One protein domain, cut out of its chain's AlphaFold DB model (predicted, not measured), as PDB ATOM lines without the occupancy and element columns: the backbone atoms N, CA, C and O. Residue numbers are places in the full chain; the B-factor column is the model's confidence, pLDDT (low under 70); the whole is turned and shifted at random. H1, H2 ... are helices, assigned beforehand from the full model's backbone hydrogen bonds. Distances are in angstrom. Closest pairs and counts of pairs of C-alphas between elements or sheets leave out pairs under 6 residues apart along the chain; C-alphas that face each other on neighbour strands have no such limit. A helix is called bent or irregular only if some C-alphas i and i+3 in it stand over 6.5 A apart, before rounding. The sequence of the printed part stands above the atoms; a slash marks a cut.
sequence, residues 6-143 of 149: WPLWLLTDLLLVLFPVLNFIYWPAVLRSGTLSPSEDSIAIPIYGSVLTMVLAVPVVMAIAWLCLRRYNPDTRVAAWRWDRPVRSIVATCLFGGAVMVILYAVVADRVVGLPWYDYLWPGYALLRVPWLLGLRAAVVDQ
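AT A GLANCE: This is residues 6 to 143 of the 149 residues of an uncharacterized protein of Methylobrevis pamukkalensis (UniProt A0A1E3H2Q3). Four long helices run roughly along one axis as two helical hairpins: H3 folds back into H4, and H1 folds back into the bent helix H2. H4 lies in the middle, with H3 along one side of it and H1 and the arm H2b on the other, while residues 34 to 39, in the link from H1 to H2, stick out at one end of the long axis. The printed part has 138 residues with four named helices, in the order H1, H2, H3, H4, and no named strand; the class is all helix. The whole is loose, with a radius of gyration of the C-alphas of 17.9 A, and elongated, spanning 61 by 32 by 21 A.

IN THESE COORDINATES: H3, the longest helix by residues, covers residues 86 to 113 and measures 39.2 A from first to last C-alpha. H4, residues 121 to 142, measures 32.9 A and ends with C-alpha 142 at (149.244, 131.952, 178.593). H1, residues 6 to 32, measures 39.1 A, begins with C-alpha 6 at (151.715, 123.562, 192.607) and has a kink of 29 degrees near residue 18. H2, residues 44 to 69, was assigned as one helix by its hydrogen bonds but is bent: C-alphas 56 and 59 are 6.6 A apart. Its arms are H2a, residues 44 to 56, 18.3 A long, and H2b, residues 59 to 69, 14.9 A long; they stand at a steep tilt of 38 degrees, only just past shallow.

HOW THE PARTS SIT: H3 and H4 form a helical hairpin at a shallow tilt of 11 degrees, opposite ways, and touch most closely at the C-alphas of Val 107 and Pro 123, 5.1 A apart. H4 is the hub, touching three helices. H1, H2b and H4 form a bundle, a group of helices side by side. H4 touches H1 at a shallow tilt of 17 degrees, opposite ways, the closest C-alphas being those of Leu 11 and Trp 132, 6.4 A apart. With residues 136 to 140 alone, H4 touches H2b at a steep tilt of 39 degrees, the same way; the C-alphas of Cys 68 and Val 140 are closest, at 5.5 A. H1 and H2a form the other hairpin, at a shallow tilt of 14 degrees; H1 touches H2a with residues 16 to 27 alone, closest at the C-alphas of Asn 23 and Ile 47, 6.4 A. H3 is apart from H1, H2a and H2b. Every O i to N i+4 pair is within hydrogen-bond range in H2a, H2b and H3, against 20 of 23 in H1 and 13 of 18 in H4.

THE WHOLE: The two C-alphas farthest apart, those of Pro 38 and Asp 84, are 61.3 A apart. The printed part has no cut. The links from H1 to H2 and from H2 to H3 are long, with 11 and 16 residues; that from H3 to H4 is short, with 7. The mean pLDDT of the printed part is 86.9, and residues 36 to 42 are under 70.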
ATOM      1  N   TRP A   6     150.970 123.992 191.410       83.69
ATOM      2  CA  TRP A   6     151.715 123.562 192.607       83.69
ATOM      3  C   TRP A   6     153.247 123.750 192.548       83.69
ATOM      4  O   TRP A   6     153.791 124.288 193.511       83.69
ATOM      5  N   PRO A   7     153.960 123.416 191.452       85.62
ATOM      6  CA  PRO A   7     155.413 123.606 191.398       85.62
ATOM      7  C   PRO A   7     155.851 125.069 191.564       85.62
ATOM      8  O   PRO A   7     156.903 125.340 192.135       85.62
ATOM      9  N   LEU A   8     155.042 126.026 191.092       87.50
ATOM     10  CA  LEU A   8     155.344 127.456 191.204       87.50
ATOM     11  C   LEU A   8     155.065 127.982 192.613       87.50
ATOM     12  O   LEU A   8     155.801 128.843 193.095       87.50
ATOM     13  N   TRP A   9     154.062 127.431 193.296       90.31
ATOM     14  CA  TRP A   9     153.845 127.692 194.719       90.31
ATOM     15  C   TRP A   9     154.971 127.121 195.574       90.31
ATOM     16  O   TRP A   9     155.539 127.857 196.368       90.31
ATOM     17  N   LEU A  10     155.399 125.884 195.311       91.12
ATOM     18  CA  LEU A  10     156.540 125.282 196.002       91.12
ATOM     19  C   LEU A  10     157.826 126.095 195.800       91.12
ATOM     20  O   LEU A  10     158.570 126.311 196.750       91.12
ATOM     21  N   LEU A  11     158.077 126.594 194.584       90.50
ATOM     22  CA  LEU A  11     159.195 127.509 194.328       90.50
ATOM     23  C   LEU A  11     159.040 128.842 195.072       90.50
ATOM     24  O   LEU A  11     160.032 129.383 195.549       90.50
ATOM     25  N   THR A  12     157.819 129.370 195.183       92.31
ATOM     26  CA  THR A  12     157.542 130.597 195.947       92.31
ATOM     27  C   THR A  12     157.861 130.383 197.425       92.31
ATOM     28  O   THR A  12     158.639 131.145 197.993       92.31
ATOM     29  N   ASP A  13     157.343 129.310 198.018       92.00
ATOM     30  CA  ASP A  13     157.587 128.956 199.417       92.00
ATOM     31  C   ASP A  13     159.078 128.723 199.674       92.00
ATOM     32  O   ASP A  13     159.632 129.238 200.645       92.00
ATOM     33  N   LEU A  14     159.758 128.019 198.762       92.19
ATOM     34  CA  LEU A  14     161.199 127.794 198.836       92.19
ATOM     35  C   LEU A  14     161.976 129.114 198.839       92.19
ATOM     36  O   LEU A  14     162.884 129.274 199.650       92.19
ATOM     37  N   LEU A  15     161.625 130.067 197.968       91.81
ATOM     38  CA  LEU A  15     162.275 131.379 197.940       91.81
ATOM     39  C   LEU A  15     162.087 132.124 199.266       91.81
ATOM     40  O   LEU A  15     163.047 132.669 199.812       91.81
ATOM     41  N   LEU A  16     160.869 132.110 199.807       91.62
ATOM     42  CA  LEU A  16     160.558 132.786 201.063       91.62
ATOM     43  C   LEU A  16     161.301 132.156 202.246       91.62
ATOM     44  O   LEU A  16     161.907 132.879 203.030       91.62
ATOM     45  N   VAL A  17     161.300 130.827 202.363       91.00
ATOM     46  CA  VAL A  17     161.924 130.106 203.486       91.00
ATOM     47  C   VAL A  17     163.447 130.111 203.401       91.00
ATOM     48  O   VAL A  17     164.121 130.179 204.428       91.00
ATOM     49  N   LEU A  18     164.020 130.057 202.201       91.06
ATOM     50  CA  LEU A  18     165.469 129.975 202.061       91.06
ATOM     51  C   LEU A  18     166.161 131.295 202.422       91.06
ATOM     52  O   LEU A  18     167.270 131.274 202.945       91.06
ATOM     53  N   PHE A  19     165.509 132.443 202.224       89.44
ATOM     54  CA  PHE A  19     166.082 133.741 202.585       89.44
ATOM     55  C   PHE A  19     166.505 133.868 204.066       89.44
ATOM     56  O   PHE A  19     167.667 134.208 204.313       89.44
ATOM     57  N   PRO A  20     165.651 133.595 205.073       88.50
ATOM     58  CA  PRO A  20     166.062 133.647 206.473       88.50
ATOM     59  C   PRO A  20     167.084 132.555 206.797       88.50
ATOM     60  O   PRO A  20     168.060 132.840 207.483       88.50
ATOM     61  N   VAL A  21     166.924 131.341 206.256       90.25
ATOM     62  CA  VAL A  21     167.882 130.238 206.458       90.25
ATOM     63  C   VAL A  21     169.287 130.648 206.015       90.25
ATOM     64  O   VAL A  21     170.245 130.464 206.762       90.25
ATOM     65  N   LEU A  22     169.413 131.272 204.842       91.00
ATOM     66  CA  LEU A  22     170.696 131.768 204.350       91.00
ATOM     67  C   LEU A  22     171.259 132.884 205.223       91.00
ATOM     68  O   LEU A  22     172.460 132.898 205.450       91.00
ATOM     69  N   ASN A  23     170.424 133.767 205.775       88.19
ATOM     70  CA  ASN A  23     170.889 134.790 206.716       88.19
ATOM     71  C   ASN A  23     171.462 134.184 208.007       88.19
ATOM     72  O   ASN A  23     172.495 134.650 208.487       88.19
ATOM     73  N   PHE A  24     170.850 133.118 208.533       88.50
ATOM     74  CA  PHE A  24     171.370 132.387 209.696       88.50
ATOM     75  C   PHE A  24     172.668 131.619 209.413       88.50
ATOM     76  O   PHE A  24     173.353 131.231 210.354       88.50
ATOM     77  N   ILE A  25     173.030 131.412 208.146       89.81
ATOM     78  CA  ILE A  25     174.310 130.810 207.742       89.81
ATOM     79  C   ILE A  25     175.343 131.904 207.437       89.81
ATOM     80  O   ILE A  25     176.487 131.823 207.880       89.81
ATOM     81  N   TYR A  26     174.924 132.937 206.708       89.50
ATOM     82  CA  TYR A  26     175.759 134.025 206.212       89.50
ATOM     83  C   TYR A  26     176.371 134.847 207.345       89.50
ATOM     84  O   TYR A  26     177.592 134.947 207.439       89.50
ATOM     85  N   TRP A  27     175.549 135.395 208.241       87.44
ATOM     86  CA  TRP A  27     176.034 136.314 209.273       87.44
ATOM     87  C   TRP A  27     177.018 135.667 210.256       87.44
ATOM     88  O   TRP A  27     178.042 136.283 210.548       87.44
ATOM     89  N   PRO A  28     176.816 134.413 210.709       87.25
ATOM     90  CA  PRO A  28     177.843 133.714 211.477       87.25
ATOM     91  C   PRO A  28     179.139 133.459 210.698       87.25
ATOM     92  O   PRO A  28     180.213 133.486 211.298       87.25
ATOM     93  N   ALA A  29     179.071 133.206 209.387       86.75
ATOM     94  CA  ALA A  29     180.266 133.030 208.561       86.75
ATOM     95  C   ALA A  29     181.053 134.344 208.408       86.75
ATOM     96  O   ALA A  29     182.275 134.329 208.544       86.75
ATOM     97  N   VAL A  30     180.353 135.467 208.221       85.94
ATOM     98  CA  VAL A  30     180.943 136.818 208.170       85.94
ATOM     99  C   VAL A  30     181.535 137.234 209.518       85.94
ATOM    100  O   VAL A  30     182.586 137.860 209.569       85.94
ATOM    101  N   LEU A  31     180.921 136.861 210.642       83.19
ATOM    102  CA  LEU A  31     181.525 137.129 211.950       83.19
ATOM    103  C   LEU A  31     182.853 136.381 212.114       83.19
ATOM    104  O   LEU A  31     183.850 136.939 212.561       83.19
ATOM    105  N   ARG A  32     182.878 135.107 211.706       83.88
ATOM    106  CA  ARG A  32     184.073 134.258 211.799       83.88
ATOM    107  C   ARG A  32     185.194 134.668 210.846       83.88
ATOM    108  O   ARG A  32     186.332 134.289 211.103       83.88
ATOM    109  N   SER A  33     184.908 135.400 209.767       82.19
ATOM    110  CA  SER A  33     185.955 135.903 208.870       82.19
ATOM    111  C   SER A  33     186.764 137.045 209.490       82.19
ATOM    112  O   SER A  33     187.828 137.369 208.970       82.19
ATOM    113  N   GLY A  34     186.290 137.649 210.590       76.56
ATOM    114  CA  GLY A  34     186.987 138.739 211.280       76.56
ATOM    115  C   GLY A  34     187.079 140.029 210.460       76.56
ATOM    116  O   GLY A  34     187.890 140.895 210.770       76.56
ATOM    117  N   THR A  35     186.275 140.156 209.399       72.75
ATOM    118  CA  THR A  35     186.259 141.331 208.512       72.75
ATOM    119  C   THR A  35     185.410 142.482 209.050       72.75
ATOM    120  O   THR A  35     185.454 143.575 208.493       72.75
ATOM    121  N   LEU A  36     184.616 142.241 210.098       69.50
ATOM    122  CA  LEU A  36     183.796 143.256 210.759       69.50
ATOM    123  C   LEU A  36     184.624 144.029 211.789       69.50
ATOM    124  O   LEU A  36     185.508 143.463 212.440       69.50
ATOM    125  N   SER A  37     184.344 145.322 211.950       63.69
ATOM    126  CA  SER A  37     185.017 146.122 212.977       63.69
ATOM    127  C   SER A  37     184.613 145.654 214.391       63.69
ATOM    128  O   SER A  37     183.491 145.189 214.579       63.69
ATOM    129  N   PRO A  38     185.463 145.813 215.426       62.00
ATOM    130  CA  PRO A  38     185.129 145.424 216.807       62.00
ATOM    131  C   PRO A  38     183.878 146.116 217.386       62.00
ATOM    132  O   PRO A  38     183.309 145.656 218.368       62.00
ATOM    133  N   SER A  39     183.441 147.229 216.785       60.22
ATOM    134  CA  SER A  39     182.187 147.929 217.099       60.22
ATOM    135  C   SER A  39     180.941 147.329 216.429       60.22
ATOM    136  O   SER A  39     179.824 147.691 216.790       60.22
ATOM    137  N   GLU A  40     181.112 146.421 215.467       56.56
ATOM    138  CA  GLU A  40     180.057 145.756 214.685       56.56
ATOM    139  C   GLU A  40     179.833 144.297 215.117       56.56
ATOM    140  O   GLU A  40     179.208 143.517 214.399       56.56
ATOM    141  N   ASP A  41     180.263 143.937 216.328       55.53
ATOM    142  CA  ASP A  41     180.173 142.588 216.916       55.53
ATOM    143  C   ASP A  41     178.721 142.099 217.151       55.53
ATOM    144  O   ASP A  41     178.459 141.035 217.714       55.53
ATOM    145  N   SER A  42     177.732 142.875 216.699       64.69
ATOM    146  CA  SER A  42     176.315 142.543 216.744       64.69
ATOM    147  C   SER A  42     175.809 142.098 215.374       64.69
ATOM    148  O   SER A  42     175.121 142.833 214.663       64.69
ATOM    149  N   ILE A  43     176.050 140.826 215.043       70.25
ATOM    150  CA  ILE A  43     175.370 140.151 213.920       70.25
ATOM    151  C   ILE A  43     173.841 140.132 214.065       70.25
ATOM    152  O   ILE A  43     173.125 139.885 213.098       70.25
ATOM    153  N   ALA A  44     173.320 140.407 215.265       71.06
ATOM    154  CA  ALA A  44     171.890 140.461 215.527       71.06
ATOM    155  C   ALA A  44     171.195 141.595 214.755       71.06
ATOM    156  O   ALA A  44     170.065 141.408 214.307       71.06
ATOM    157  N   ILE A  45     171.862 142.739 214.556       78.31
ATOM    158  CA  ILE A  45     171.298 143.888 213.828       78.31
ATOM    159  C   ILE A  45     170.987 143.525 212.369       78.31
ATOM    160  O   ILE A  45     169.834 143.677 211.957       78.31
ATOM    161  N   PRO A  46     171.943 143.019 211.573       76.25
ATOM    162  CA  PRO A  46     171.644 142.679 210.196       76.25
ATOM    163  C   PRO A  46     170.750 141.439 210.060       76.25
ATOM    164  O   PRO A  46     169.921 141.402 209.153       76.25
ATOM    165  N   ILE A  47     170.816 140.466 210.982       80.88
ATOM    166  CA  ILE A  47     169.845 139.357 211.018       80.88
ATOM    167  C   ILE A  47     168.423 139.905 211.215       80.88
ATOM    168  O   ILE A  47     167.513 139.528 210.473       80.88
ATOM    169  N   TYR A  48     168.228 140.824 212.164       82.19
ATOM    170  CA  TYR A  48     166.934 141.469 212.395       82.19
ATOM    171  C   TYR A  48     166.473 142.274 211.173       82.19
ATOM    172  O   TYR A  48     165.318 142.155 210.759       82.19
ATOM    173  N   GLY A  49     167.377 143.033 210.544       83.44
ATOM    174  CA  GLY A  49     167.100 143.761 209.302       83.44
ATOM    175  C   GLY A  49     166.628 142.842 208.171       83.44
ATOM    176  O   GLY A  49     165.646 143.147 207.486       83.44
ATOM    177  N   SER A  50     167.255 141.677 208.018       83.25
ATOM    178  CA  SER A  50     166.840 140.668 207.044       83.25
ATOM    179  C   SER A  50     165.476 140.062 207.369       83.25
ATOM    180  O   SER A  50     164.640 139.937 206.474       83.25
ATOM    181  N   VAL A  51     165.197 139.736 208.633       84.69
ATOM    182  CA  VAL A  51     163.876 139.226 209.047       84.69
ATOM    183  C   VAL A  51     162.784 140.265 208.786       84.69
ATOM    184  O   VAL A  51     161.749 139.929 208.210       84.69
ATOM    185  N   LEU A  52     163.017 141.534 209.125       86.75
ATOM    186  CA  LEU A  52     162.069 142.616 208.848       86.75
ATOM    187  C   LEU A  52     161.821 142.770 207.341       86.75
ATOM    188  O   LEU A  52     160.672 142.829 206.901       86.75
ATOM    189  N   THR A  53     162.891 142.767 206.544       85.06
ATOM    190  CA  THR A  53     162.799 142.826 205.077       85.06
ATOM    191  C   THR A  53     161.979 141.661 204.531       85.06
ATOM    192  O   THR A  53     161.144 141.857 203.652       85.06
ATOM    193  N   MET A  54     162.164 140.456 205.074       87.00
ATOM    194  CA  MET A  54     161.383 139.284 204.695       87.00
ATOM    195  C   MET A  54     159.898 139.468 205.005       87.00
ATOM    196  O   MET A  54     159.074 139.256 204.121       87.00
ATOM    197  N   VAL A  55     159.547 139.890 206.224       88.62
ATOM    198  CA  VAL A  55     158.147 140.105 206.633       88.62
ATOM    199  C   VAL A  55     157.448 141.097 205.702       88.62
ATOM    200  O   VAL A  55     156.292 140.886 205.339       88.62
ATOM    201  N   LEU A  56     158.159 142.135 205.259       91.19
ATOM    202  CA  LEU A  56     157.643 143.115 204.302       91.19
ATOM    203  C   LEU A  56     157.580 142.578 202.863       91.19
ATOM    204  O   LEU A  56     156.644 142.887 202.127       91.19
ATOM    205  N   ALA A  57     158.550 141.761 202.449       87.56
ATOM    206  CA  ALA A  57     158.626 141.223 201.091       87.56
ATOM    207  C   ALA A  57     157.643 140.067 200.842       87.56
ATOM    208  O   ALA A  57     157.117 139.949 199.735       87.56
ATOM    209  N   VAL A  58     157.361 139.233 201.849       91.31
ATOM    210  CA  VAL A  58     156.442 138.080 201.764       91.31
ATOM    211  C   VAL A  58     155.084 138.449 201.151       91.31
ATOM    212  O   VAL A  58     154.732 137.838 200.141       91.31
ATOM    213  N   PRO A  59     154.316 139.433 201.666       92.25
ATOM    214  CA  PRO A  59     153.007 139.756 201.100       92.25
ATOM    215  C   PRO A  59     153.108 140.244 199.652       92.25
ATOM    216  O   PRO A  59     152.239 139.927 198.843       92.25
ATOM    217  N   VAL A  60     154.185 140.951 199.297       91.06
ATOM    218  CA  VAL A  60     154.416 141.435 197.930       91.06
ATOM    219  C   VAL A  60     154.690 140.270 196.980       91.06
ATOM    220  O   VAL A  60     154.042 140.155 195.940       91.06
ATOM    221  N   VAL A  61     155.607 139.371 197.348       90.94
ATOM    222  CA  VAL A  61     155.947 138.183 196.551       90.94
ATOM    223  C   VAL A  61     154.725 137.279 196.388       90.94
ATOM    224  O   VAL A  61     154.420 136.855 195.273       90.94
ATOM    225  N   MET A  62     153.978 137.051 197.471       92.81
ATOM    226  CA  MET A  62     152.742 136.266 197.460       92.81
ATOM    227  C   MET A  62     151.661 136.902 196.585       92.81
ATOM    228  O   MET A  62     151.018 136.198 195.808       92.81
ATOM    229  N   ALA A  63     151.477 138.224 196.655       92.06
ATOM    230  CA  ALA A  63     150.509 138.934 195.824       92.06
ATOM    231  C   ALA A  63     150.869 138.852 194.333       92.06
ATOM    232  O   ALA A  63     149.995 138.587 193.504       92.06
ATOM    233  N   ILE A  64     152.150 139.019 193.985       90.69
ATOM    234  CA  ILE A  64     152.634 138.876 192.605       90.69
ATOM    235  C   ILE A  64     152.419 137.444 192.111       90.69
ATOM    236  O   ILE A  64     151.836 137.255 191.039       90.69
ATOM    237  N   ALA A  65     152.837 136.441 192.890       90.56
ATOM    238  CA  ALA A  65     152.645 135.034 192.553       90.56
ATOM    239  C   ALA A  65     151.156 134.723 192.356       90.56
ATOM    240  O   ALA A  65     150.765 134.185 191.322       90.56
ATOM    241  N   TRP A  66     150.298 135.157 193.278       91.00
ATOM    242  CA  TRP A  66     148.855 134.972 193.177       91.00
ATOM    243  C   TRP A  66     148.271 135.630 191.920       91.00
ATOM    244  O   TRP A  66     147.567 134.969 191.155       91.00
ATOM    245  N   LEU A  67     148.605 136.893 191.630       89.25
ATOM    246  CA  LEU A  67     148.140 137.593 190.423       89.25
ATOM    247  C   LEU A  67     148.591 136.895 189.130       89.25
ATOM    248  O   LEU A  67     147.836 136.835 188.152       89.25
ATOM    249  N   CYS A  68     149.802 136.341 189.127       87.69
ATOM    250  CA  CYS A  68     150.364 135.608 187.996       87.69
ATOM    251  C   CYS A  68     149.823 134.174 187.876       87.69
ATOM    252  O   CYS A  68     149.811 133.623 186.777       87.69
ATOM    253  N   LEU A  69     149.317 133.574 188.954       86.69
ATOM    254  CA  LEU A  69     148.850 132.182 188.967       86.69
ATOM    255  C   LEU A  69     147.324 132.032 189.048       86.69
ATOM    256  O   LEU A  69     146.814 130.943 188.791       86.69
ATOM    257  N   ARG A  70     146.566 133.105 189.318       84.50
ATOM    258  CA  ARG A  70     145.099 133.067 189.522       84.50
ATOM    259  C   ARG A  70     144.291 132.422 188.390       84.50
ATOM    260  O   ARG A  70     143.177 131.969 188.615       84.50
ATOM    261  N   ARG A  71     144.813 132.423 187.161       83.25
ATOM    262  CA  ARG A  71     144.191 131.807 185.971       83.25
ATOM    263  C   ARG A  71     145.198 130.935 185.213       83.25
ATOM    264  O   ARG A  71     145.282 131.008 183.989       83.25
ATOM    265  N   TYR A  72     146.015 130.190 185.957       82.31
ATOM    266  CA  TYR A  72     147.083 129.361 185.404       82.31
ATOM    267  C   TYR A  72     146.544 128.240 184.500       82.31
ATOM    268  O   TYR A  72     145.610 127.523 184.869       82.31
ATOM    269  N   ASN A  73     147.162 128.083 183.330       81.38
ATOM    270  CA  ASN A  73     146.909 126.992 182.397       81.38
ATOM    271  C   ASN A  73     148.007 125.920 182.582       81.38
ATOM    272  O   ASN A  73     149.183 126.253 182.496       81.38
ATOM    273  N   PRO A  74     147.691 124.645 182.874       74.06
ATOM    274  CA  PRO A  74     148.715 123.613 183.077       74.06
ATOM    275  C   PRO A  74     149.474 123.233 181.816       74.06
ATOM    276  O   PRO A  74     150.580 122.714 181.922       74.06
ATOM    277  N   ASP A  75     148.899 123.483 180.642       78.38
ATOM    278  CA  ASP A  75     149.524 123.139 179.365       78.38
ATOM    279  C   ASP A  75     150.547 124.209 178.931       78.38
ATOM    280  O   ASP A  75     151.159 124.123 177.862       78.38
ATOM    281  N   THR A  76     150.757 125.225 179.775       80.12
ATOM    282  CA  THR A  76     151.691 126.319 179.540       80.12
ATOM    283  C   THR A  76     153.136 125.827 179.531       80.12
ATOM    284  O   THR A  76     153.666 125.306 180.512       80.12
ATOM    285  N   ARG A  77     153.827 126.090 178.420       82.38
ATOM    286  CA  ARG A  77     155.270 125.854 178.272       82.38
ATOM    287  C   ARG A  77     156.064 127.070 178.751       82.38
ATOM    288  O   ARG A  77     155.653 128.204 178.535       82.38
ATOM    289  N   VAL A  78     157.258 126.858 179.308       79.44
ATOM    290  CA  VAL A  78     158.139 127.946 179.795       79.44
ATOM    291  C   VAL A  78     158.506 128.945 178.681       79.44
ATOM    292  O   VAL A  78     158.547 130.158 178.891       79.44
ATOM    293  N   ALA A  79     158.705 128.440 177.462       83.31
ATOM    294  CA  ALA A  79     158.985 129.239 176.270       83.31
ATOM    295  C   ALA A  79     157.716 129.751 175.557       83.31
ATOM    296  O   ALA A  79     157.795 130.137 174.393       83.31
ATOM    297  N   ALA A  80     156.551 129.753 176.218       82.75
ATOM    298  CA  ALA A  80     155.307 130.211 175.608       82.75
ATOM    299  C   ALA A  80     155.438 131.647 175.080       82.75
ATOM    300  O   ALA A  80     155.939 132.552 175.755       82.75
ATOM    301  N   TRP A  81     154.960 131.837 173.856       86.81
ATOM    302  CA  TRP A  81     154.786 133.130 173.222       86.81
ATOM    303  C   TRP A  81     153.457 133.123 172.483       86.81
ATOM    304  O   TRP A  81     153.155 132.182 171.749       86.81
ATOM    305  N   ARG A  82     152.661 134.171 172.685       85.19
ATOM    306  CA  ARG A  82     151.325 134.291 172.113       85.19
ATOM    307  C   ARG A  82     151.250 135.493 171.188       85.19
ATOM    308  O   ARG A  82     151.286 136.637 171.647       85.19
ATOM    309  N   TRP A  83     151.148 135.208 169.891       85.50
ATOM    310  CA  TRP A  83     150.998 136.211 168.833       85.50
ATOM    311  C   TRP A  83     149.598 136.820 168.776       85.50
ATOM    312  O   TRP A  83     149.447 137.941 168.310       85.50
ATOM    313  N   ASP A  84     148.594 136.127 169.309       86.88
ATOM    314  CA  ASP A  84     147.223 136.625 169.436       86.88
ATOM    315  C   ASP A  84     147.083 137.716 170.515       86.88
ATOM    316  O   ASP A  84     146.130 138.491 170.507       86.88
ATOM    317  N   ARG A  85     148.045 137.806 171.446       85.31
ATOM    318  CA  ARG A  85     148.103 138.825 172.510       85.31
ATOM    319  C   ARG A  85     149.520 139.411 172.623       85.31
ATOM    320  O   ARG A  85     150.170 139.259 173.663       85.31
ATOM    321  N   PRO A  86     150.017 140.103 171.582       89.62
ATOM    322  CA  PRO A  86     151.430 140.464 171.470       89.62
ATOM    323  C   PRO A  86     151.866 141.455 172.552       89.62
ATOM    324  O   PRO A  86     152.926 141.278 173.145       89.62
ATOM    325  N   VAL A  87     151.023 142.438 172.894       91.31
ATOM    326  CA  VAL A  87     151.313 143.427 173.951       91.31
ATOM    327  C   VAL A  87     151.586 142.738 175.287       91.31
ATOM    328  O   VAL A  87     152.561 143.043 175.966       91.31
ATOM    329  N   ARG A  88     150.761 141.751 175.647       89.12
ATOM    330  CA  ARG A  88     150.918 140.992 176.887       89.12
ATOM    331  C   ARG A  88     152.205 140.170 176.892       89.12
ATOM    332  O   ARG A  88     152.910 140.154 177.899       89.12
ATOM    333  N   SER A  89     152.505 139.514 175.774       90.62
ATOM    334  CA  SER A  89     153.723 138.723 175.597       90.62
ATOM    335  C   SER A  89     154.988 139.577 175.714       90.62
ATOM    336  O   SER A  89     155.930 139.182 176.407       90.62
ATOM    337  N   ILE A  90     154.979 140.770 175.112       93.50
ATOM    338  CA  ILE A  90     156.066 141.751 175.204       93.50
ATOM    339  C   ILE A  90     156.228 142.217 176.649       93.50
ATOM    340  O   ILE A  90     157.300 142.037 177.216       93.50
ATOM    341  N   VAL A  91     155.166 142.730 177.281       93.75
ATOM    342  CA  VAL A  91     155.229 143.258 178.655       93.75
ATOM    343  C   VAL A  91     155.708 142.193 179.642       93.75
ATOM    344  O   VAL A  91     156.626 142.450 180.419       93.75
ATOM    345  N   ALA A  92     155.159 140.975 179.586       92.81
ATOM    346  CA  ALA A  92     155.587 139.886 180.464       92.81
ATOM    347  C   ALA A  92     157.058 139.504 180.231       92.81
ATOM    348  O   ALA A  92     157.795 139.252 181.181       92.81
ATOM    349  N   THR A  93     157.509 139.482 178.977       93.50
ATOM    350  CA  THR A  93     158.901 139.145 178.653       93.50
ATOM    351  C   THR A  93     159.862 140.258 179.066       93.50
ATOM    352  O   THR A  93     160.906 139.954 179.632       93.50
ATOM    353  N   CYS A  94     159.511 141.529 178.874       94.62
ATOM    354  CA  CYS A  94     160.323 142.655 179.335       94.62
ATOM    355  C   CYS A  94     160.433 142.683 180.863       94.62
ATOM    356  O   CYS A  94     161.537 142.801 181.383       94.62
ATOM    357  N   LEU A  95     159.319 142.521 181.585       94.62
ATOM    358  CA  LEU A  95     159.319 142.565 183.049       94.62
ATOM    359  C   LEU A  95     160.054 141.366 183.659       94.62
ATOM    360  O   LEU A  95     161.034 141.534 184.381       94.62
ATOM    361  N   PHE A  96     159.608 140.146 183.360       94.62
ATOM    362  CA  PHE A  96     160.162 138.948 183.992       94.62
ATOM    363  C   PHE A  96     161.455 138.483 183.322       94.62
ATOM    364  O   PHE A  96     162.407 138.123 184.006       94.62
ATOM    365  N   GLY A  97     161.516 138.506 181.989       92.38
ATOM    366  CA  GLY A  97     162.724 138.141 181.243       92.38
ATOM    367  C   GLY A  97     163.844 139.168 181.412       92.38
ATOM    368  O   GLY A  97     164.996 138.776 181.576       92.38
ATOM    369  N   GLY A  98     163.516 140.463 181.471       93.44
ATOM    370  CA  GLY A  98     164.485 141.507 181.817       93.44
ATOM    371  C   GLY A  98     165.068 141.306 183.216       93.44
ATOM    372  O   GLY A  98     166.286 141.309 183.375       93.44
ATOM    373  N   ALA A  99     164.224 141.023 184.215       94.62
ATOM    374  CA  ALA A  99     164.690 140.698 185.563       94.62
ATOM    375  C   ALA A  99     165.597 139.452 185.591       94.62
ATOM    376  O   ALA A  99     166.619 139.455 186.274       94.62
ATOM    377  N   VAL A 100     165.274 138.410 184.812       95.44
ATOM    378  CA  VAL A 100     166.142 137.229 184.653       95.44
ATOM    379  C   VAL A 100     167.506 137.616 184.083       95.44
ATOM    380  O   VAL A 100     168.519 137.168 184.614       95.44
ATOM    381  N   MET A 101     167.555 138.463 183.053       95.31
ATOM    382  CA  MET A 101     168.825 138.905 182.463       95.31
ATOM    383  C   MET A 101     169.687 139.675 183.463       95.31
ATOM    384  O   MET A 101     170.880 139.404 183.565       95.31
ATOM    385  N   VAL A 102     169.086 140.573 184.247       95.56
ATOM    386  CA  VAL A 102     169.796 141.307 185.308       95.56
ATOM    387  C   VAL A 102     170.348 140.349 186.368       95.56
ATOM    388  O   VAL A 102     171.506 140.479 186.758       95.56
ATOM    389  N   ILE A 103     169.559 139.358 186.799       94.50
ATOM    390  CA  ILE A 103     170.002 138.351 187.775       94.50
ATOM    391  C   ILE A 103     171.174 137.535 187.230       94.50
ATOM    392  O   ILE A 103     172.175 137.370 187.920       94.50
ATOM    393  N   LEU A 104     171.067 137.030 186.000       95.19
ATOM    394  CA  LEU A 104     172.129 136.232 185.388       95.19
ATOM    395  C   LEU A 104     173.408 137.051 185.205       95.19
ATOM    396  O   LEU A 104     174.492 136.548 185.489       95.19
ATOM    397  N   TYR A 105     173.284 138.314 184.792       94.19
ATOM    398  CA  TYR A 105     174.418 139.227 184.696       94.19
ATOM    399  C   TYR A 105     175.101 139.429 186.053       94.19
ATOM    400  O   TYR A 105     176.315 139.266 186.142       94.19
ATOM    401  N   ALA A 106     174.333 139.713 187.111       91.00
ATOM    402  CA  ALA A 106     174.873 139.893 188.459       91.00
ATOM    403  C   ALA A 106     175.591 138.629 188.963       91.00
ATOM    404  O   ALA A 106     176.723 138.707 189.427       91.00
ATOM    405  N   VAL A 107     174.990 137.449 188.769       92.19
ATOM    406  CA  VAL A 107     175.602 136.163 189.149       92.19
ATOM    407  C   VAL A 107     176.929 135.937 188.423       92.19
ATOM    408  O   VAL A 107     177.880 135.442 189.027       92.19
ATOM    409  N   VAL A 108     177.013 136.276 187.134       91.44
ATOM    410  CA  VAL A 108     178.264 136.167 186.369       91.44
ATOM    411  C   VAL A 108     179.290 137.190 186.857       91.44
ATOM    412  O   VAL A 108     180.451 136.825 187.037       91.44
ATOM    413  N   ALA A 109     178.879 138.433 187.115       89.81
ATOM    414  CA  ALA A 109     179.758 139.480 187.630       89.81
ATOM    415  C   ALA A 109     180.397 139.077 188.971       89.81
ATOM    416  O   ALA A 109     181.615 139.175 189.121       89.81
ATOM    417  N   ASP A 110     179.616 138.505 189.889       88.06
ATOM    418  CA  ASP A 110     180.100 138.034 191.193       88.06
ATOM    419  C   ASP A 110     181.151 136.915 191.074       88.06
ATOM    420  O   ASP A 110     182.052 136.804 191.908       88.06
ATOM    421  N   ARG A 111     181.094 136.096 190.011       86.06
ATOM    422  CA  ARG A 111     182.129 135.081 189.730       86.06
ATOM    423  C   ARG A 111     183.437 135.680 189.235       86.06
ATOM    424  O   ARG A 111     184.485 135.092 189.486       86.06
ATOM    425  N   VAL A 112     183.384 136.811 188.540       88.25
ATOM    426  CA  VAL A 112     184.582 137.497 188.038       88.25
ATOM    427  C   VAL A 112     185.325 138.200 189.177       88.25
ATOM    428  O   VAL A 112     186.552 138.233 189.164       88.25
ATOM    429  N   VAL A 113     184.603 138.716 190.177       84.88
ATOM    430  CA  VAL A 113     185.190 139.434 191.325       84.88
ATOM    431  C   VAL A 113     185.941 138.502 192.288       84.88
ATOM    432  O   VAL A 113     186.874 138.944 192.951       84.88
ATOM    433  N   GLY A 114     185.595 137.211 192.341       79.88
ATOM    434  CA  GLY A 114     186.298 136.246 193.193       79.88
ATOM    435  C   GLY A 114     185.983 136.436 194.679       79.88
ATOM    436  O   GLY A 114     186.874 136.661 195.493       79.88
ATOM    437  N   LEU A 115     184.702 136.340 195.030       85.56
ATOM    438  CA  LEU A 115     184.211 136.536 196.392       85.56
ATOM    439  C   LEU A 115     184.571 135.369 197.341       85.56
ATOM    440  O   LEU A 115     184.778 134.237 196.887       85.56
ATOM    441  N   PRO A 116     184.602 135.609 198.667       87.88
ATOM    442  CA  PRO A 116     184.581 134.560 199.683       87.88
ATOM    443  C   PRO A 116     183.438 133.557 199.477       87.88
ATOM    444  O   PRO A 116     182.374 133.885 198.954       87.88
ATOM    445  N   TRP A 117     183.628 132.317 199.941       89.12
ATOM    446  CA  TRP A 117     182.669 131.237 199.675       89.12
ATOM    447  C   TRP A 117     181.243 131.547 200.169       89.12
ATOM    448  O   TRP A 117     180.272 131.178 199.508       89.12
ATOM    449  N   TYR A 118     181.119 132.222 201.316       88.06
ATOM    450  CA  TYR A 118     179.836 132.540 201.945       88.06
ATOM    451  C   TYR A 118     179.078 133.641 201.195       88.06
ATOM    452  O   TYR A 118     177.852 133.671 201.248       88.06
ATOM    453  N   ASP A 119     179.766 134.495 200.436       89.81
ATOM    454  CA  ASP A 119     179.120 135.505 199.594       89.81
ATOM    455  C   ASP A 119     178.473 134.874 198.350       89.81
ATOM    456  O   ASP A 119     177.470 135.387 197.855       89.81
ATOM    457  N   TYR A 120     178.929 133.691 197.904       90.81
ATOM    458  CA  TYR A 120     178.265 132.939 196.824       90.81
ATOM    459  C   TYR A 120     176.899 132.351 197.213       90.81
ATOM    460  O   TYR A 120     176.165 131.886 196.331       90.81
ATOM    461  N   LEU A 121     176.513 132.408 198.494       91.75
ATOM    462  CA  LEU A 121     175.160 132.055 198.928       91.75
ATOM    463  C   LEU A 121     174.105 132.955 198.261       91.75
ATOM    464  O   LEU A 121     173.035 132.467 197.890       91.75
ATOM    465  N   TRP A 122     174.411 134.240 198.038       90.81
ATOM    466  CA  TRP A 122     173.473 135.189 197.430       90.81
ATOM    467  C   TRP A 122     173.263 134.966 195.927       90.81
ATOM    468  O   TRP A 122     172.103 134.853 195.525       90.81
ATOM    469  N   PRO A 123     174.310 134.797 195.095       90.75
ATOM    470  CA  PRO A 123     174.166 134.329 193.719       90.75
ATOM    471  C   PRO A 123     173.418 133.000 193.613       90.75
ATOM    472  O   PRO A 123     172.545 132.849 192.759       90.75
ATOM    473  N   GLY A 124     173.717 132.041 194.499       90.94
ATOM    474  CA  GLY A 124     173.023 130.751 194.538       90.94
ATOM    475  C   GLY A 124     171.521 130.910 194.791       90.94
ATOM    476  O   GLY A 124     170.698 130.337 194.077       90.94
ATOM    477  N   TYR A 125     171.155 131.759 195.751       91.69
ATOM    478  CA  TYR A 125     169.764 132.113 196.014       91.69
ATOM    479  C   TYR A 125     169.109 132.874 194.855       91.69
ATOM    480  O   TYR A 125     167.963 132.599 194.494       91.69
ATOM    481  N   ALA A 126     169.830 133.809 194.235       91.56
ATOM    482  CA  ALA A 126     169.338 134.581 193.101       91.56
ATOM    483  C   ALA A 126     169.014 133.678 191.899       91.56
ATOM    484  O   ALA A 126     167.996 133.889 191.237       91.56
ATOM    485  N   LEU A 127     169.799 132.621 191.667       93.56
ATOM    486  CA  LEU A 127     169.537 131.639 190.612       93.56
ATOM    487  C   LEU A 127     168.210 130.893 190.793       93.56
ATOM    488  O   LEU A 127     167.565 130.578 189.796       93.56
ATOM    489  N   LEU A 128     167.741 130.673 192.025       92.62
ATOM    490  CA  LEU A 128     166.425 130.060 192.267       92.62
ATOM    491  C   LEU A 128     165.265 130.953 191.809       92.62
ATOM    492  O   LEU A 128     164.186 130.458 191.481       92.62
ATOM    493  N   ARG A 129     165.484 132.272 191.725       92.62
ATOM    494  CA  ARG A 129     164.483 133.214 191.207       92.62
ATOM    495  C   ARG A 129     164.325 133.105 189.694       92.62
ATOM    496  O   ARG A 129     163.272 133.467 189.185       92.62
ATOM    497  N   VAL A 130     165.320 132.590 188.968       94.56
ATOM    498  CA  VAL A 130     165.266 132.447 187.503       94.56
ATOM    499  C   VAL A 130     164.117 131.538 187.050       94.56
ATOM    500  O   VAL A 130     163.250 132.022 186.319       94.56
ATOM    501  N   PRO A 131     164.028 130.260 187.478       92.69
ATOM    502  CA  PRO A 131     162.909 129.404 187.091       92.69
ATOM    503  C   PRO A 131     161.569 129.941 187.602       92.69
ATOM    504  O   PRO A 131     160.563 129.808 186.908       92.69
ATOM    505  N   TRP A 132     161.547 130.602 188.765       93.94
ATOM    506  CA  TRP A 132     160.341 131.243 189.289       93.94
ATOM    507  C   TRP A 132     159.853 132.377 188.375       93.94
ATOM    508  O   TRP A 132     158.711 132.344 187.923       93.94
ATOM    509  N   LEU A 133     160.723 133.322 188.001       94.44
ATOM    510  CA  LEU A 133     160.399 134.434 187.098       94.44
ATOM    511  C   LEU A 133     159.987 133.945 185.705       94.44
ATOM    512  O   LEU A 133     159.016 134.451 185.143       94.44
ATOM    513  N   LEU A 134     160.679 132.946 185.154       93.38
ATOM    514  CA  LEU A 134     160.307 132.346 183.868       93.38
ATOM    515  C   LEU A 134     158.953 131.627 183.947       93.38
ATOM    516  O   LEU A 134     158.157 131.709 183.010       93.38
ATOM    517  N   GLY A 135     158.666 130.974 185.072       91.19
ATOM    518  CA  GLY A 135     157.371 130.368 185.356       91.19
ATOM    519  C   GLY A 135     156.244 131.397 185.443       91.19
ATOM    520  O   GLY A 135     155.210 131.225 184.797       91.19
ATOM    521  N   LEU A 136     156.458 132.504 186.165       91.62
ATOM    522  CA  LEU A 136     155.503 133.615 186.233       91.62
ATOM    523  C   LEU A 136     155.291 134.267 184.867       91.62
ATOM    524  O   LEU A 136     154.152 134.531 184.484       91.62
ATOM    525  N   ARG A 137     156.367 134.473 184.099       93.75
ATOM    526  CA  ARG A 137     156.294 134.967 182.720       93.75
ATOM    527  C   ARG A 137     155.390 134.081 181.878       93.75
ATOM    528  O   ARG A 137     154.447 134.581 181.274       93.75
ATOM    529  N   ALA A 138     155.668 132.780 181.851       89.12
ATOM    530  CA  ALA A 138     154.904 131.822 181.067       89.12
ATOM    531  C   ALA A 138     153.429 131.803 181.498       89.12
ATOM    532  O   ALA A 138     152.540 131.909 180.652       89.12
ATOM    533  N   ALA A 139     153.177 131.779 182.810       89.31
ATOM    534  CA  ALA A 139     151.838 131.863 183.381       89.31
ATOM    535  C   ALA A 139     151.098 133.124 182.914       89.31
ATOM    536  O   ALA A 139     149.956 133.042 182.466       89.31
ATOM    537  N   VAL A 140     151.743 134.291 182.961       90.12
ATOM    538  CA  VAL A 140     151.141 135.546 182.502       90.12
ATOM    539  C   VAL A 140     150.903 135.528 180.999       90.12
ATOM    540  O   VAL A 140     149.848 135.981 180.582       90.12
ATOM    541  N   VAL A 141     151.813 135.011 180.175       89.25
ATOM    542  CA  VAL A 141     151.608 134.955 178.716       89.25
ATOM    543  C   VAL A 141     150.376 134.118 178.365       89.25
ATOM    544  O   VAL A 141     149.549 134.547 177.558       89.25
ATOM    545  N   ASP A 142     150.226 132.958 178.999       86.25
ATOM    546  CA  ASP A 142     149.244 131.952 178.593       86.25
ATOM    547  C   ASP A 142     147.943 131.947 179.422       86.25
ATOM    548  O   ASP A 142     146.997 131.213 179.144       86.25
ATOM    549  N   GLN A 143     147.844 132.826 180.418       79.44
ATOM    550  CA  GLN A 143     146.649 133.010 181.239       79.44
ATOM    551  C   GLN A 143     145.392 133.275 180.375       79.44
ATOM    552  O   GLN A 143     145.298 134.291 179.675       79.44
TER     553      GLN A 143